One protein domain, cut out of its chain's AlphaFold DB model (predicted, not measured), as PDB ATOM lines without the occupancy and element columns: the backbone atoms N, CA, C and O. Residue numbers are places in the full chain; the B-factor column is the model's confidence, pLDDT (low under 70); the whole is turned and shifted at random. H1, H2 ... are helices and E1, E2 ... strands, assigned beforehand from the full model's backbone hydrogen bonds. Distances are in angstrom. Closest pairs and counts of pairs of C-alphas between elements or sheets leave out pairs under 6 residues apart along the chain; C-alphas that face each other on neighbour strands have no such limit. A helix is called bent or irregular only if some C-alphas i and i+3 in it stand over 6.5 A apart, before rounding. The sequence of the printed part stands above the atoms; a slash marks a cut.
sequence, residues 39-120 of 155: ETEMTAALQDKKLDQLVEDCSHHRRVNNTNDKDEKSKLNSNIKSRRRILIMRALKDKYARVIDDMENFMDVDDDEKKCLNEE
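What this domain is: This is residues 39 to 120 of the 155 residues of an uncharacterized protein of Mucor circinelloides f. circinelloides (strain 1006PhL) (UniProt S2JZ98). Picture a thin rod built on one long helix, H3, with the shorter helix H2 folded back beside part of it as a helical hairpin and a small two-strand hairpin, E1 and E2, at the far end. The short helix H1, where the printed part begins, packs at a steep angle on the middle of H3. The printed part has 82 residues, with three named helices and then two named strands in the order H1, H2, H3, E1, E2; the sheet E1 - E2 is antiparallel, and the class is mostly helix. The whole is extended, with a radius of gyration of the C-alphas of 22.0 A and spans of 75 by 19 by 16 A.

How they stand to each other: Start with H1, residues 39 to 46, and look across to H3, residues 67 to 105. They touch, H3 with residues 84 to 91 alone; their closest C-alphas, those of Ala 45 and Leu 87, are 5.8 A apart. Their lines stand at a steep tilt of 56 degrees, opposite ways. Next comes H2, residues 49 to 63, which meets H1 only through their link. H2 and H3 form a helical hairpin and touch, H3 with residues 69 to 84 alone; their closest C-alphas are those of Leu 54 and Ile 80, 6.2 A. Their tilt is shallow, 22 degrees, opposite ways. Past H3, find E1, residues 107 to 109, and E2, residues 115 to 117, an antiparallel hairpin with 138 degrees between their directions. Here N 108 and O 116 are within hydrogen-bond range at 2.8 A, and N 116 and O 108 at 2.9 A. The closest C-alphas of H3 and E2, those of Met 103 and Leu 117, are 7.0 A apart. H1 and H2 are apart from both strands. Every O i to N i+4 pair is within hydrogen-bond range in H1, 9 of 11 in H2 and 34 of 35 in H3.

Where its parts are: Find C-alpha 39 at (115.678, 152.260, 141.934); from there H1 runs 10.6 A to Leu 46. H2 runs 23.6 A from Lys 49 to Arg 63 and is irregular, but only just: C-alphas 60 and 63 are 6.9 A apart. Find C-alpha 67 at (108.222, 115.133, 141.278), where H3 begins; it runs 57.6 A to C-alpha 105 at (135.585, 164.423, 129.237). E1 and E2 are each 6.8 A long, and E2 ends at C-alpha 117, (141.022, 165.369, 136.340).

The domain as a whole: Look for the two C-alphas farthest apart, those of Asn 65 and Asp 111, at 75.2 A. Residues 63 to 68 stand free, and so do residues 96 to 102, which belong to H3. The printed part has no cut, and its four links between named elements are tight. The mean pLDDT of the printed part is 85.2; the model's confidence is low, under 70, at residues 62 to 68.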
ATOM      1  N   GLU A  39     116.913 153.047 141.998       84.31
ATOM      2  CA  GLU A  39     115.678 152.260 141.934       84.31
ATOM      3  C   GLU A  39     115.029 152.310 140.538       84.31
ATOM      4  O   GLU A  39     114.553 151.295 140.022       84.31
ATOM      5  N   THR A  40     115.086 153.469 139.877       86.06
ATOM      6  CA  THR A  40     114.578 153.646 138.512       86.06
ATOM      7  C   THR A  40     115.423 152.902 137.482       86.06
ATOM      8  O   THR A  40     114.866 152.216 136.626       86.06
ATOM      9  N   GLU A  41     116.754 152.957 137.585       87.38
ATOM     10  CA  GLU A  41     117.671 152.209 136.718       87.38
ATOM     11  C   GLU A  41     117.515 150.696 136.910       87.38
ATOM     12  O   GLU A  41     117.520 149.942 135.940       87.38
ATOM     13  N   MET A  42     117.333 150.248 138.153       88.56
ATOM     14  CA  MET A  42     117.063 148.853 138.491       88.56
ATOM     15  C   MET A  42     115.743 148.389 137.875       88.56
ATOM     16  O   MET A  42     115.687 147.332 137.249       88.56
ATOM     17  N   THR A  43     114.687 149.191 138.013       90.00
ATOM     18  CA  THR A  43     113.369 148.890 137.440       90.00
ATOM     19  C   THR A  43     113.452 148.805 135.920       90.00
ATOM     20  O   THR A  43     113.005 147.820 135.342       90.00
ATOM     21  N   ALA A  44     114.092 149.782 135.274       90.56
ATOM     22  CA  ALA A  44     114.286 149.796 133.827       90.56
ATOM     23  C   ALA A  44     115.122 148.600 133.340       90.56
ATOM     24  O   ALA A  44     114.769 147.963 132.353       90.56
ATOM     25  N   ALA A  45     116.191 148.237 134.056       90.81
ATOM     26  CA  ALA A  45     117.020 147.082 133.715       90.81
ATOM     27  C   ALA A  45     116.244 145.756 133.769       90.81
ATOM     28  O   ALA A  45     116.572 144.819 133.039       90.81
ATOM     29  N   LEU A  46     115.231 145.666 134.633       93.00
ATOM     30  CA  LEU A  46     114.397 144.478 134.800       93.00
ATOM     31  C   LEU A  46     113.169 144.444 133.877       93.00
ATOM     32  O   LEU A  46     112.519 143.402 133.820       93.00
ATOM     33  N   GLN A  47     112.878 145.511 133.125       92.38
ATOM     34  CA  GLN A  47     111.850 145.522 132.075       92.38
ATOM     35  C   GLN A  47     112.338 144.756 130.833       92.38
ATOM     36  O   GLN A  47     112.659 145.325 129.789       92.38
ATOM     37  N   ASP A  48     112.425 143.433 130.950       94.56
ATOM     38  CA  ASP A  48     112.895 142.528 129.903       94.56
ATOM     39  C   ASP A  48     111.819 141.489 129.586       94.56
ATOM     40  O   ASP A  48     111.526 140.618 130.400       94.56
ATOM     41  N   LYS A  49     111.313 141.501 128.345       92.62
ATOM     42  CA  LYS A  49     110.251 140.582 127.887       92.62
ATOM     43  C   LYS A  49     110.556 139.105 128.169       92.62
ATOM     44  O   LYS A  49     109.653 138.318 128.425       92.62
ATOM     45  N   LYS A  50     111.832 138.706 128.099       91.81
ATOM     46  CA  LYS A  50     112.250 137.323 128.380       91.81
ATOM     47  C   LYS A  50     112.212 137.001 129.871       91.81
ATOM     48  O   LYS A  50     111.907 135.870 130.231       91.81
ATOM     49  N   LEU A  51     112.555 137.959 130.730       93.50
ATOM     50  CA  LEU A  51     112.413 137.802 132.171       93.50
ATOM     51  C   LEU A  51     110.935 137.666 132.551       93.50
ATOM     52  O   LEU A  51     110.614 136.776 133.335       93.50
ATOM     53  N   ASP A  52     110.063 138.483 131.959       92.56
ATOM     54  CA  ASP A  52     108.618 138.425 132.196       92.56
ATOM     55  C   ASP A  52     108.045 137.057 131.811       92.56
ATOM     56  O   ASP A  52     107.389 136.419 132.634       92.56
ATOM     57  N   GLN A  53     108.405 136.544 130.628       92.69
ATOM     58  CA  GLN A  53     107.997 135.205 130.187       92.69
ATOM     59  C   GLN A  53     108.448 134.111 131.167       92.69
ATOM     60  O   GLN A  53     107.653 133.267 131.561       92.69
ATOM     61  N   LEU A  54     109.707 134.140 131.623       91.69
ATOM     62  CA  LEU A  54     110.215 133.142 132.574       91.69
ATOM     63  C   LEU A  54     109.471 133.189 133.918       91.69
ATOM     64  O   LEU A  54     109.260 132.150 134.550       91.69
ATOM     65  N   VAL A  55     109.105 134.386 134.383       90.38
ATOM     66  CA  VAL A  55     108.324 134.573 135.614       90.38
ATOM     67  C   VAL A  55     106.906 134.037 135.434       90.38
ATOM     68  O   VAL A  55     106.407 133.339 136.323       90.38
ATOM     69  N   GLU A  56     106.284 134.314 134.291       89.62
ATOM     70  CA  GLU A  56     104.966 133.803 133.936       89.62
ATOM     71  C   GLU A  56     104.968 132.272 133.891       89.62
ATOM     72  O   GLU A  56     104.195 131.646 134.623       89.62
ATOM     73  N   ASP A  57     105.896 131.658 133.159       87.06
ATOM     74  CA  ASP A  57     106.054 130.202 133.073       87.06
ATOM     75  C   ASP A  57     106.209 129.579 134.479       87.06
ATOM     76  O   ASP A  57     105.589 128.567 134.814       87.06
ATOM     77  N   CYS A  58     106.975 130.225 135.369       85.69
ATOM     78  CA  CYS A  58     107.206 129.735 136.734       85.69
ATOM     79  C   CYS A  58     105.949 129.795 137.601       85.69
ATOM     80  O   CYS A  58     105.724 128.927 138.453       85.69
ATOM     81  N   SER A  59     105.112 130.809 137.384       83.38
ATOM     82  CA  SER A  59     103.843 130.960 138.091       83.38
ATOM     83  C   SER A  59     102.819 129.893 137.680       83.38
ATOM     84  O   SER A  59     102.068 129.414 138.535       83.38
ATOM     85  N   HIS A  60     102.856 129.442 136.424       80.69
ATOM     86  CA  HIS A  60     101.963 128.410 135.892       80.69
ATOM     87  C   HIS A  60     102.306 127.000 136.405       80.69
ATOM     88  O   HIS A  60     101.397 126.205 136.652       80.69
ATOM     89  N   HIS A  61     103.575 126.716 136.723       71.44
ATOM     90  CA  HIS A  61     104.005 125.451 137.350       71.44
ATOM     91  C   HIS A  61     103.540 125.262 138.812       71.44
ATOM     92  O   HIS A  61     103.854 124.261 139.454       71.44
ATOM     93  N   ARG A  62     102.790 126.204 139.400       62.25
ATOM     94  CA  ARG A  62     102.402 126.161 140.824       62.25
ATOM     95  C   ARG A  62     101.266 125.172 141.145       62.25
ATOM     96  O   ARG A  62     100.926 125.050 142.317       62.25
ATOM     97  N   ARG A  63     100.674 124.492 140.153       58.25
ATOM     98  CA  ARG A  63      99.416 123.728 140.316       58.25
ATOM     99  C   ARG A  63      99.523 122.195 140.289       58.25
ATOM    100  O   ARG A  63      98.496 121.556 140.487       58.25
ATOM    101  N   VAL A  64     100.696 121.588 140.083       57.16
ATOM    102  CA  VAL A  64     100.795 120.129 139.860       57.16
ATOM    103  C   VAL A  64     101.788 119.469 140.834       57.16
ATOM    104  O   VAL A  64     102.916 119.923 140.995       57.16
ATOM    105  N   ASN A  65     101.343 118.410 141.524       57.81
ATOM    106  CA  ASN A  65     102.063 117.692 142.595       57.81
ATOM    107  C   ASN A  65     102.972 116.555 142.070       57.81
ATOM    108  O   ASN A  65     103.101 115.518 142.718       57.81
ATOM    109  N   ASN A  66     103.604 116.717 140.905       63.69
ATOM    110  CA  ASN A  66     104.515 115.704 140.363       63.69
ATOM    111  C   ASN A  66     105.978 116.022 140.708       63.69
ATOM    112  O   ASN A  66     106.407 117.174 140.697       63.69
ATOM    113  N   THR A  67     106.781 114.996 140.991       63.53
ATOM    114  CA  THR A  67     108.222 115.133 141.278       63.53
ATOM    115  C   THR A  67     108.995 115.780 140.123       63.53
ATOM    116  O   THR A  67     109.829 116.641 140.385       63.53
ATOM    117  N   ASN A  68     108.646 115.477 138.866       67.75
ATOM    118  CA  ASN A  68     109.216 116.146 137.684       67.75
ATOM    119  C   ASN A  68     108.922 117.657 137.646       67.75
ATOM    120  O   ASN A  68     109.781 118.441 137.241       67.75
ATOM    121  N   ASP A  69     107.744 118.092 138.109       71.94
ATOM    122  CA  ASP A  69     107.389 119.517 138.143       71.94
ATOM    123  C   ASP A  69     108.233 120.299 139.154       71.94
ATOM    124  O   ASP A  69     108.485 121.494 138.976       71.94
ATOM    125  N   LYS A  70     108.711 119.640 140.217       78.12
ATOM    126  CA  LYS A  70     109.587 120.275 141.207       78.12
ATOM    127  C   LYS A  70     110.955 120.616 140.611       78.12
ATOM    128  O   LYS A  70     111.469 121.707 140.878       78.12
ATOM    129  N   ASP A  71     111.516 119.721 139.804       82.69
ATOM    130  CA  ASP A  71     112.823 119.914 139.170       82.69
ATOM    131  C   ASP A  71     112.759 120.965 138.057       82.69
ATOM    132  O   ASP A  71     113.588 121.881 138.027       82.69
ATOM    133  N   GLU A  72     111.718 120.931 137.221       83.44
ATOM    134  CA  GLU A  72     111.486 121.960 136.198       83.44
ATOM    135  C   GLU A  72     111.248 123.342 136.823       83.44
ATOM    136  O   GLU A  72     111.862 124.333 136.420       83.44
ATOM    137  N   LYS A  73     110.473 123.428 137.910       84.31
ATOM    138  CA  LYS A  73     110.306 124.680 138.662       84.31
ATOM    139  C   LYS A  73     111.616 125.180 139.275       84.31
ATOM    140  O   LYS A  73     111.854 126.390 139.331       84.31
ATOM    141  N   SER A  74     112.466 124.283 139.772       87.19
ATOM    142  CA  SER A  74     113.785 124.643 140.308       87.19
ATOM    143  C   SER A  74     114.676 125.236 139.214       87.19
ATOM    144  O   SER A  74     115.245 126.322 139.378       87.19
ATOM    145  N   LYS A  75     114.718 124.579 138.051       89.25
ATOM    146  CA  LYS A  75     115.445 125.031 136.862       89.25
ATOM    147  C   LYS A  75     114.950 126.392 136.382       89.25
ATOM    148  O   LYS A  75     115.754 127.289 136.136       89.25
ATOM    149  N   LEU A  76     113.638 126.591 136.341       89.44
ATOM    150  CA  LEU A  76     113.032 127.847 135.923       89.44
ATOM    151  C   LEU A  76     113.328 128.993 136.902       89.44
ATOM    152  O   LEU A  76     113.706 130.084 136.480       89.44
ATOM    153  N   ASN A  77     113.300 128.733 138.213       90.56
ATOM    154  CA  ASN A  77     113.747 129.704 139.218       90.56
ATOM    155  C   ASN A  77     115.235 130.054 139.087       90.56
ATOM    156  O   ASN A  77     115.610 131.218 139.257       90.56
ATOM    157  N   SER A  78     116.085 129.073 138.782       92.62
ATOM    158  CA  SER A  78     117.506 129.310 138.507       92.62
ATOM    159  C   SER A  78     117.687 130.217 137.286       92.62
ATOM    160  O   SER A  78     118.424 131.204 137.349       92.62
ATOM    161  N   ASN A  79     116.930 129.965 136.214       92.44
ATOM    162  CA  ASN A  79     116.939 130.787 135.005       92.44
ATOM    163  C   ASN A  79     116.482 132.227 135.281       92.44
ATOM    164  O   ASN A  79     117.154 133.160 134.843       92.44
ATOM    165  N   ILE A  80     115.415 132.428 136.063       93.25
ATOM    166  CA  ILE A  80     114.953 133.763 136.486       93.25
ATOM    167  C   ILE A  80     116.061 134.495 137.252       93.25
ATOM    168  O   ILE A  80     116.398 135.633 136.922       93.25
ATOM    169  N   LYS A  81     116.661 133.851 138.263       93.56
ATOM    170  CA  LYS A  81     117.742 134.450 139.068       93.56
ATOM    171  C   LYS A  81     118.948 134.818 138.208       93.56
ATOM    172  O   LYS A  81     119.468 135.928 138.319       93.56
ATOM    173  N   SER A  82     119.369 133.903 137.338       94.19
ATOM    174  CA  SER A  82     120.481 134.115 136.413       94.19
ATOM    175  C   SER A  82     120.201 135.283 135.466       94.19
ATOM    176  O   SER A  82     121.020 136.196 135.347       94.19
ATOM    177  N   ARG A  83     119.003 135.331 134.867       93.69
ATOM    178  CA  ARG A  83     118.597 136.405 133.956       93.69
ATOM    179  C   ARG A  83     118.580 137.764 134.651       93.69
ATOM    180  O   ARG A  83     119.179 138.697 134.123       93.69
ATOM    181  N   ARG A  84     117.986 137.862 135.847       93.19
ATOM    182  CA  ARG A  84     118.009 139.091 136.665       93.19
ATOM    183  C   ARG A  84     119.433 139.568 136.916       93.19
ATOM    184  O   ARG A  84     119.738 140.730 136.677       93.19
ATOM    185  N   ARG A  85     120.324 138.666 137.334       91.56
ATOM    186  CA  ARG A  85     121.734 139.000 137.573       91.56
ATOM    187  C   ARG A  85     122.412 139.540 136.314       91.56
ATOM    188  O   ARG A  85     123.116 140.538 136.401       91.56
ATOM    189  N   ILE A  86     122.198 138.911 135.158       93.06
ATOM    190  CA  ILE A  86     122.778 139.360 133.882       93.06
ATOM    191  C   ILE A  86     122.294 140.766 133.521       93.06
ATOM    192  O   ILE A  86     123.104 141.597 133.115       93.06
ATOM    193  N   LEU A  87     120.998 141.039 133.675       93.19
ATOM    194  CA  LEU A  87     120.417 142.348 133.377       93.19
ATOM    195  C   LEU A  87     120.997 143.440 134.283       93.19
ATOM    196  O   LEU A  87     121.451 144.467 133.786       93.19
ATOM    197  N   ILE A  88     121.085 143.173 135.588       90.62
ATOM    198  CA  ILE A  88     121.693 144.087 136.564       90.62
ATOM    199  C   ILE A  88     123.166 144.340 136.229       90.62
ATOM    200  O   ILE A  88     123.601 145.486 136.187       90.62
ATOM    201  N   MET A  89     123.935 143.287 135.941       88.81
ATOM    202  CA  MET A  89     125.349 143.415 135.574       88.81
ATOM    203  C   MET A  89     125.543 144.226 134.291       88.81
ATOM    204  O   MET A  89     126.492 145.001 134.205       88.81
ATOM    205  N   ARG A  90     124.659 144.067 133.299       90.81
ATOM    206  CA  ARG A  90     124.698 144.862 132.068       90.81
ATOM    207  C   ARG A  90     124.423 146.334 132.359       90.81
ATOM    208  O   ARG A  90     125.225 147.169 131.969       90.81
ATOM    209  N   ALA A  91     123.359 146.636 133.095       89.56
ATOM    210  CA  ALA A  91     123.026 148.011 133.449       89.56
ATOM    211  C   ALA A  91     124.141 148.682 134.271       89.56
ATOM    212  O   ALA A  91     124.485 149.835 134.017       89.56
ATOM    213  N   LEU A  92     124.758 147.950 135.205       88.06
ATOM    214  CA  LEU A  92     125.927 148.425 135.948       88.06
ATOM    215  C   LEU A  92     127.101 148.717 135.017       88.06
ATOM    216  O   LEU A  92     127.702 149.780 135.117       88.06
ATOM    217  N   LYS A  93     127.415 147.799 134.096       88.62
ATOM    218  CA  LYS A  93     128.488 147.995 133.117       88.62
ATOM    219  C   LYS A  93     128.256 149.257 132.285       88.62
ATOM    220  O   LYS A  93     129.182 150.048 132.136       88.62
ATOM    221  N   ASP A  94     127.038 149.458 131.793       89.38
ATOM    222  CA  ASP A  94     126.688 150.628 130.986       89.38
ATOM    223  C   ASP A  94     126.790 151.923 131.806       89.38
ATOM    224  O   ASP A  94     127.238 152.948 131.297       89.38
ATOM    225  N   LYS A  95     126.421 151.883 133.091       87.44
ATOM    226  CA  LYS A  95     126.592 153.014 134.011       87.44
ATOM    227  C   LYS A  95     128.067 153.340 134.239       87.44
ATOM    228  O   LYS A  95     128.439 154.499 134.120       87.44
ATOM    229  N   TYR A  96     128.905 152.341 134.511       84.81
ATOM    230  CA  TYR A  96     130.344 152.552 134.692       84.81
ATOM    231  C   TYR A  96     131.023 153.071 133.427       84.81
ATOM    232  O   TYR A  96     131.874 153.945 133.535       84.81
ATOM    233  N   ALA A  97     130.625 152.588 132.247       86.31
ATOM    234  CA  ALA A  97     131.137 153.106 130.982       86.31
ATOM    235  C   ALA A  97     130.875 154.614 130.859       86.31
ATOM    236  O   ALA A  97     131.809 155.371 130.644       86.31
ATOM    237  N   ARG A  98     129.644 155.065 131.144       87.88
ATOM    238  CA  ARG A  98     129.310 156.501 131.143       87.88
ATOM    239  C   ARG A  98     130.136 157.316 132.138       87.88
ATOM    240  O   ARG A  98     130.502 158.443 131.841       87.88
ATOM    241  N   VAL A  99     130.414 156.762 133.319       84.50
ATOM    242  CA  VAL A  99     131.240 157.438 134.333       84.50
ATOM    243  C   VAL A  99     132.682 157.584 133.851       84.50
ATOM    244  O   VAL A  99     133.275 158.636 134.054       84.50
ATOM    245  N   ILE A 100     133.235 156.552 133.212       85.06
ATOM    246  CA  ILE A 100     134.582 156.602 132.632       85.06
ATOM    247  C   ILE A 100     134.624 157.634 131.503       85.06
ATOM    248  O   ILE A 100     135.491 158.501 131.527       85.06
ATOM    249  N   ASP A 101     133.652 157.606 130.588       87.69
ATOM    250  CA  ASP A 101     133.550 158.592 129.507       87.69
ATOM    251  C   ASP A 101     133.475 160.020 130.076       87.69
ATOM    252  O   ASP A 101     134.129 160.939 129.588       87.69
ATOM    253  N   ASP A 102     132.711 160.228 131.151       86.75
ATOM    254  CA  ASP A 102     132.649 161.517 131.841       86.75
ATOM    255  C   ASP A 102     133.983 161.917 132.477       86.75
ATOM    256  O   ASP A 102     134.360 163.080 132.395       86.75
ATOM    257  N   MET A 103     134.704 160.983 133.102       84.56
ATOM    258  CA  MET A 103     136.037 161.254 133.653       84.56
ATOM    259  C   MET A 103     137.006 161.690 132.557       84.56
ATOM    260  O   MET A 103     137.753 162.643 132.752       84.56
ATOM    261  N   GLU A 104     136.962 161.039 131.395       86.38
ATOM    262  CA  GLU A 104     137.780 161.417 130.244       86.38
ATOM    263  C   GLU A 104     137.400 162.804 129.708       86.38
ATOM    264  O   GLU A 104     138.280 163.611 129.403       86.38
ATOM    265  N   ASN A 105     136.100 163.116 129.657       88.50
ATOM    266  CA  ASN A 105     135.585 164.423 129.237       88.50
ATOM    267  C   ASN A 105     135.885 165.549 130.237       88.50
ATOM    268  O   ASN A 105     135.911 166.718 129.857       88.50
ATOM    269  N   PHE A 106     136.075 165.216 131.513       87.06
ATOM    270  CA  PHE A 106     136.407 166.165 132.573       87.06
ATOM    271  C   PHE A 106     137.906 166.244 132.857       87.06
ATOM    272  O   PHE A 106     138.296 166.792 133.885       87.06
ATOM    273  N   MET A 107     138.759 165.742 131.964       86.12
ATOM    274  CA  MET A 107     140.183 166.057 132.014       86.12
ATOM    275  C   MET A 107     140.426 167.475 131.491       86.12
ATOM    276  O   MET A 107     140.145 167.766 130.328       86.12
ATOM    277  N   ASP A 108     140.991 168.330 132.333       83.75
ATOM    278  CA  ASP A 108     141.507 169.637 131.944       83.75
ATOM    279  C   ASP A 108     143.035 169.540 131.742       83.75
ATOM    280  O   ASP A 108     143.678 168.563 132.137       83.75
ATOM    281  N   VAL A 109     143.615 170.522 131.055       82.88
ATOM    282  CA  VAL A 109     145.068 170.643 130.885       82.88
ATOM    283  C   VAL A 109     145.535 171.746 131.824       82.88
ATOM    284  O   VAL A 109     145.011 172.857 131.750       82.88
ATOM    285  N   ASP A 110     146.452 171.422 132.731       80.12
ATOM    286  CA  ASP A 110     147.034 172.397 133.649       80.12
ATOM    287  C   ASP A 110     148.056 173.308 132.947       80.12
ATOM    288  O   ASP A 110     148.392 173.129 131.773       80.12
ATOM    289  N   ASP A 111     148.554 174.305 133.679       82.38
ATOM    290  CA  ASP A 111     149.542 175.266 133.173       82.38
ATOM    291  C   ASP A 111     150.883 174.603 132.768       82.38
ATOM    292  O   ASP A 111     151.666 175.202 132.031       82.38
ATOM    293  N   ASP A 112     151.129 173.361 133.205       86.69
ATOM    294  CA  ASP A 112     152.293 172.529 132.864       86.69
ATOM    295  C   ASP A 112     152.035 171.607 131.642       86.69
ATOM    296  O   ASP A 112     152.825 170.696 131.374       86.69
ATOM    297  N   GLU A 113     150.926 171.793 130.917       83.31
ATOM    298  CA  GLU A 113     150.441 170.925 129.827       83.31
ATOM    299  C   GLU A 113     150.117 169.473 130.241       83.31
ATOM    300  O   GLU A 113     149.942 168.584 129.395       83.31
ATOM    301  N   LYS A 114     149.995 169.185 131.538       85.00
ATOM    302  CA  LYS A 114     149.601 167.863 132.029       85.00
ATOM    303  C   LYS A 114     148.087 167.768 132.100       85.00
ATOM    304  O   LYS A 114     147.381 168.694 132.484       85.00
ATOM    305  N   LYS A 115     147.572 166.588 131.756       81.88
ATOM    306  CA  LYS A 115     146.151 166.281 131.923       81.88
ATOM    307  C   LYS A 115     145.862 166.006 133.392       81.88
ATOM    308  O   LYS A 115     146.413 165.056 133.953       81.88
ATOM    309  N   CYS A 116     144.978 166.793 133.982       83.38
ATOM    310  CA  CYS A 116     144.484 166.613 135.336       83.38
ATOM    311  C   CYS A 116     142.964 166.423 135.315       83.38
ATOM    312  O   CYS A 116     142.253 166.953 134.463       83.38
ATOM    313  N   LEU A 117     142.454 165.603 136.228       84.06
ATOM    314  CA  LEU A 117     141.022 165.369 136.340       84.06
ATOM    315  C   LEU A 117     140.370 166.559 137.050       84.06
ATOM    316  O   LEU A 117     140.776 166.912 138.155       84.06
ATOM    317  N   ASN A 118     139.334 167.148 136.459       84.50
ATOM    318  CA  ASN A 118     138.544 168.178 137.118       84.50
ATOM    319  C   ASN A 118     137.553 167.533 138.096       84.50
ATOM    320  O   ASN A 118     136.429 167.147 137.749       84.50
ATOM    321  N   GLU A 119     137.994 167.416 139.342       78.75
ATOM    322  CA  GLU A 119     137.215 166.821 140.424       78.75
ATOM    323  C   GLU A 119     135.957 167.633 140.762       78.75
ATOM    324  O   GLU A 119     134.939 167.046 141.122       78.75
ATOM    325  N   GLU A 120     135.973 168.958 140.587       80.38
ATOM    326  CA  GLU A 120     134.821 169.824 140.867       80.38
ATOM    327  C   GLU A 120     133.643 169.515 139.931       80.38
ATOM    328  O   GLU A 120     132.517 169.318 140.394       80.38
TER     329      GLU A 120